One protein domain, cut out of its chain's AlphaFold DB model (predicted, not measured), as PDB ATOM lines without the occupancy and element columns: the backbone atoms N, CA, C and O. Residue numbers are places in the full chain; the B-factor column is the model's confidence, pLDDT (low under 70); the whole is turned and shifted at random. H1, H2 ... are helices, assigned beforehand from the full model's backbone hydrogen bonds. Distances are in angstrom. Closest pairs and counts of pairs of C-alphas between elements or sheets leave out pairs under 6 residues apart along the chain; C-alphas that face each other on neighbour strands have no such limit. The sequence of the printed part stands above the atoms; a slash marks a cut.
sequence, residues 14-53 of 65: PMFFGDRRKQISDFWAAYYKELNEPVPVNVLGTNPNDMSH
ATOM      1  N   PRO A  14      24.901 -37.127 -11.432       94.38
ATOM      2  CA  PRO A  14      26.259 -37.541 -11.104       94.38
ATOM      3  C   PRO A  14      27.278 -36.466 -11.504       94.38
ATOM      4  O   PRO A  14      27.352 -36.067 -12.667       94.38
ATOM      5  N   MET A  15      28.083 -36.012 -10.546       94.19
ATOM      6  CA  MET A  15      29.058 -34.946 -10.782       94.19
ATOM      7  C   MET A  15      30.282 -35.428 -11.578       94.19
ATOM      8  O   MET A  15      30.832 -36.507 -11.329       94.19
ATOM      9  N   PHE A  16      30.745 -34.582 -12.505       93.06
ATOM     10  CA  PHE A  16      31.919 -34.809 -13.352       93.06
ATOM     11  C   PHE A  16      32.984 -33.726 -13.127       93.06
ATOM     12  O   PHE A  16      32.695 -32.537 -13.202       93.06
ATOM     13  N   PHE A  17      34.231 -34.146 -12.900       95.06
ATOM     14  CA  PHE A  17      35.370 -33.267 -12.577       95.06
ATOM     15  C   PHE A  17      36.520 -33.384 -13.592       95.06
ATOM     16  O   PHE A  17      37.654 -32.973 -13.330       95.06
ATOM     17  N   GLY A  18      36.250 -33.995 -14.743       94.31
ATOM     18  CA  GLY A  18      37.230 -34.273 -15.785       94.31
ATOM     19  C   GLY A  18      37.252 -33.243 -16.913       94.31
ATOM     20  O   GLY A  18      36.588 -32.213 -16.866       94.31
ATOM     21  N   ASP A  19      38.005 -33.553 -17.969       86.62
ATOM     22  CA  ASP A  19      38.260 -32.660 -19.115       86.62
ATOM     23  C   ASP A  19      38.198 -33.382 -20.479       86.62
ATOM     24  O   ASP A  19      38.955 -33.094 -21.407       86.62
ATOM     25  N   ARG A  20      37.286 -34.357 -20.619       83.19
ATOM     26  CA  ARG A  20      37.172 -35.310 -21.753       83.19
ATOM     27  C   ARG A  20      38.377 -36.243 -21.948       83.19
ATOM     28  O   ARG A  20      38.254 -37.204 -22.703       83.19
ATOM     29  N   ARG A  21      39.521 -35.993 -21.300       90.44
ATOM     30  CA  ARG A  21      40.728 -36.837 -21.365       90.44
ATOM     31  C   ARG A  21      40.940 -37.619 -20.076       90.44
ATOM     32  O   ARG A  21      41.333 -38.780 -20.127       90.44
ATOM     33  N   LYS A  22      40.676 -36.988 -18.933       94.56
ATOM     34  CA  LYS A  22      40.774 -37.587 -17.599       94.56
ATOM     35  C   LYS A  22      39.407 -37.587 -16.921       94.56
ATOM     36  O   LYS A  22      38.585 -36.711 -17.181       94.56
ATOM     37  N   GLN A  23      39.181 -38.548 -16.025       94.25
ATOM     38  CA  GLN A  23      37.991 -38.574 -15.162       94.25
ATOM     39  C   GLN A  23      38.011 -37.435 -14.129       94.25
ATOM     40  O   GLN A  23      36.963 -36.910 -13.765       94.25
ATOM     41  N   ILE A  24      39.212 -37.043 -13.694       97.06
ATOM     42  CA  ILE A  24      39.468 -35.908 -12.809       97.06
ATOM     43  C   ILE A  24      40.590 -35.087 -13.449       97.06
ATOM     44  O   ILE A  24      41.656 -35.624 -13.753       97.06
ATOM     45  N   SER A  25      40.337 -33.806 -13.694       96.69
ATOM     46  CA  SER A  25      41.347 -32.871 -14.198       96.69
ATOM     47  C   SER A  25      42.405 -32.570 -13.132       96.69
ATOM     48  O   SER A  25      42.149 -32.688 -11.932       96.69
ATOM     49  N   ASP A  26      43.586 -32.125 -13.563       96.56
ATOM     50  CA  ASP A  26      44.692 -31.834 -12.641       96.56
ATOM     51  C   ASP A  26      44.336 -30.721 -11.639       96.56
ATOM     52  O   ASP A  26      44.730 -30.791 -10.476       96.56
ATOM     53  N   PHE A  27      43.524 -29.743 -12.062       95.69
ATOM     54  CA  PHE A  27      43.007 -28.687 -11.190       95.69
ATOM     55  C   PHE A  27      42.174 -29.259 -10.037       95.69
ATOM     56  O   PHE A  27      42.477 -29.011  -8.872       95.69
ATOM     57  N   TRP A  28      41.148 -30.060 -10.349       96.12
ATOM     58  CA  TRP A  28      40.254 -30.608  -9.327       96.12
ATOM     59  C   TRP A  28      40.970 -31.596  -8.404       96.12
ATOM     60  O   TRP A  28      40.729 -31.588  -7.200       96.12
ATOM     61  N   ALA A  29      41.894 -32.397  -8.938       97.31
ATOM     62  CA  ALA A  29      42.724 -33.279  -8.123       97.31
ATOM     63  C   ALA A  29      43.579 -32.496  -7.109       97.31
ATOM     64  O   ALA A  29      43.667 -32.898  -5.948       97.31
ATOM     65  N   ALA A  30      44.189 -31.381  -7.525       98.25
ATOM     66  CA  ALA A  30      44.975 -30.530  -6.634       98.25
ATOM     67  C   ALA A  30      44.096 -29.841  -5.578       98.25
ATOM     68  O   ALA A  30      44.403 -29.916  -4.391       98.25
ATOM     69  N   TYR A  31      42.971 -29.258  -5.997       97.81
ATOM     70  CA  TYR A  31      42.043 -28.550  -5.113       97.81
ATOM     71  C   TYR A  31      41.524 -29.437  -3.971       97.81
ATOM     72  O   TYR A  31      41.648 -29.093  -2.799       97.81
ATOM     73  N   TYR A  32      41.000 -30.624  -4.288       98.00
ATOM     74  CA  TYR A  32      40.476 -31.532  -3.261       98.00
ATOM     75  C   TYR A  32      41.578 -32.122  -2.369       98.00
ATOM     76  O   TYR A  32      41.353 -32.354  -1.180       98.00
ATOM     77  N   LYS A  33      42.800 -32.287  -2.895       98.25
ATOM     78  CA  LYS A  33      43.962 -32.669  -2.083       98.25
ATOM     79  C   LYS A  33      44.300 -31.607  -1.031       98.25
ATOM     80  O   LYS A  33      44.613 -31.979   0.095       98.25
ATOM     81  N   GLU A  34      44.239 -30.320  -1.372       98.62
ATOM     82  CA  GLU A  34      44.466 -29.221  -0.417       98.62
ATOM     83  C   GLU A  34      43.394 -29.169   0.676       98.62
ATOM     84  O   GLU A  34      43.703 -28.874   1.829       98.62
ATOM     85  N   LEU A  35      42.156 -29.527   0.332       98.06
ATOM     86  CA  LEU A  35      41.057 -29.662   1.289       98.06
ATOM     87  C   LEU A  35      41.161 -30.910   2.176       98.06
ATOM     88  O   LEU A  35      40.420 -31.014   3.148       98.06
ATOM     89  N   ASN A  36      42.067 -31.844   1.861       98.12
ATOM     90  CA  ASN A  36      42.137 -33.169   2.477       98.12
ATOM     91  C   ASN A  36      40.804 -33.945   2.364       98.12
ATOM     92  O   ASN A  36      40.395 -34.642   3.291       98.12
ATOM     93  N   GLU A  37      40.146 -33.834   1.209       97.88
ATOM     94  CA  GLU A  37      38.861 -34.471   0.903       97.88
ATOM     95  C   GLU A  37      38.947 -35.266  -0.414       97.88
ATOM     96  O   GLU A  37      39.746 -34.934  -1.296       97.88
ATOM     97  N   PRO A  38      38.143 -36.328  -0.605       97.38
ATOM     98  CA  PRO A  38      38.073 -37.025  -1.880       97.38
ATOM     99  C   PRO A  38      37.300 -36.203  -2.921       97.38
ATOM    100  O   PRO A  38      36.322 -35.526  -2.609       97.38
ATOM    101  N   VAL A  39      37.687 -36.321  -4.195       97.19
ATOM    102  CA  VAL A  39      36.904 -35.741  -5.299       97.19
ATOM    103  C   VAL A  39      35.583 -36.514  -5.423       97.19
ATOM    104  O   VAL A  39      35.624 -37.734  -5.615       97.19
ATOM    105  N   PRO A  40      34.412 -35.854  -5.373       96.56
ATOM    106  CA  PRO A  40      33.114 -36.523  -5.308       96.56
ATOM    107  C   PRO A  40      32.609 -36.937  -6.701       96.56
ATOM    108  O   PRO A  40      31.515 -36.573  -7.132       96.56
ATOM    109  N   VAL A  41      33.416 -37.701  -7.438       95.38
ATOM    110  CA  VAL A  41      33.047 -38.228  -8.760       95.38
ATOM    111  C   VAL A  41      31.832 -39.150  -8.636       95.38
ATOM    112  O   VAL A  41      31.810 -40.033  -7.781       95.38
ATOM    113  N   ASN A  42      30.847 -38.975  -9.520       94.62
ATOM    114  CA  ASN A  42      29.583 -39.726  -9.555       94.62
ATOM    115  C   ASN A  42      28.682 -39.581  -8.316       94.62
ATOM    116  O   ASN A  42      27.630 -40.219  -8.258       94.62
ATOM    117  N   VAL A  43      29.053 -38.748  -7.344       96.25
ATOM    118  CA  VAL A  43      28.148 -38.366  -6.258       96.25
ATOM    119  C   VAL A  43      27.063 -37.466  -6.846       96.25
ATOM    120  O   VAL A  43      27.342 -36.656  -7.734       96.25
ATOM    121  N   LEU A  44      25.823 -37.637  -6.385       95.75
ATOM    122  CA  LEU A  44      24.716 -36.782  -6.796       95.75
ATOM    123  C   LEU A  44      24.939 -35.357  -6.290       95.75
ATOM    124  O   LEU A  44      25.265 -35.138  -5.125       95.75
ATOM    125  N   GLY A  45      24.768 -34.400  -7.189       93.75
ATOM    126  CA  GLY A  45      24.840 -32.985  -6.877       93.75
ATOM    127  C   GLY A  45      24.262 -32.145  -8.002       93.75
ATOM    128  O   GLY A  45      23.811 -32.658  -9.026       93.75
ATOM    129  N   THR A  46      24.276 -30.834  -7.810       92.25
ATOM    130  CA  THR A  46      23.858 -29.865  -8.822       92.25
ATOM    131  C   THR A  46      25.102 -29.242  -9.450       92.25
ATOM    132  O   THR A  46      25.959 -28.686  -8.767       92.25
ATOM    133  N   ASN A  47      25.242 -29.382 -10.768       89.19
ATOM    134  CA  ASN A  47      26.365 -28.814 -11.506       89.19
ATOM    135  C   ASN A  47      26.063 -27.342 -11.833       89.19
ATOM    136  O   ASN A  47      25.105 -27.097 -12.569       89.19
ATOM    137  N   PRO A  48      26.866 -26.363 -11.366       89.75
ATOM    138  CA  PRO A  48      26.615 -24.944 -11.623       89.75
ATOM    139  C   PRO A  48      26.500 -24.591 -13.106       89.75
ATOM    140  O   PRO A  48      25.703 -23.729 -13.468       89.75
ATOM    141  N   ASN A  49      27.260 -25.275 -13.969       88.56
ATOM    142  CA  ASN A  49      27.162 -25.066 -15.409       88.56
ATOM    143  C   ASN A  49      25.795 -25.494 -15.947       88.56
ATOM    144  O   ASN A  49      25.265 -24.850 -16.836       88.56
ATOM    145  N   ASP A  50      25.200 -26.556 -15.418       88.69
ATOM    146  CA  ASP A  50      23.891 -27.013 -15.890       88.69
ATOM    147  C   ASP A  50      22.775 -26.173 -15.263       88.69
ATOM    148  O   ASP A  50      21.847 -25.766 -15.960       88.69
ATOM    149  N   MET A  51      22.933 -25.791 -13.991       91.50
ATOM    150  CA  MET A  51      22.045 -24.843 -13.315       91.50
ATOM    151  C   MET A  51      21.946 -23.520 -14.076       91.50
ATOM    152  O   MET A  51      20.845 -23.007 -14.228       91.50
ATOM    153  N   SER A  52      23.052 -22.972 -14.595       91.38
ATOM    154  CA  SER A  52      23.023 -21.693 -15.326       91.38
ATOM    155  C   SER A  52      22.228 -21.737 -16.634       91.38
ATOM    156  O   SER A  52      21.906 -20.683 -17.177       91.38
ATOM    157  N   HIS A  53      21.932 -22.935 -17.145       90.31
ATOM    158  CA  HIS A  53      21.106 -23.151 -18.334       90.31
ATOM    159  C   HIS A  53      19.672 -23.592 -17.990       90.31
ATOM    160  O   HIS A  53      18.904 -23.899 -18.905       90.31
TER     161      HIS A  53
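This is residues 14 to 53 of the 65 residues of an uncharacterized protein of Leuconostoc mesenteroides subsp. cremoris ATCC 19254 (UniProt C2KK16). H1, the longest helix, stands at one end of a looping chain with little regular structure, and residues 48 to 53, with the short helix H2, stick out at the other end. Unnamed stretches, residues 14 to 25 and 35 to 47, lead to H1 and away from it. The printed part has 40 residues, with two named helices, H1 then H2, and no named strand; the class is all helix, with only 13 residues in named elements. It is only just compact, close to loose, with a radius of gyration of the C-alphas of 10.6 A, and spans 30 by 21 by 16 A.

H1, residues 26 to 34, runs 12.5 A from C-alpha 26 at (44.692, -31.834, -12.641) to C-alpha 34 at (44.466, -29.221, -0.417). H2, residues 48 to 51, ends at C-alpha 51 at (22.045, -24.843, -13.315).

H1 and H2 are apart. Every O i to N i+4 pair in H1 is within hydrogen-bond range; H2 is too short for such a pair, but its one O i to N i+3 pair is within range.

The C-alphas farthest apart, those of Asn 36 and His 53, are 31.2 A apart. The link from H1 to H2, 13 residues, is long. The printed part has no cut, and no printed residue is under 70 in pLDDT.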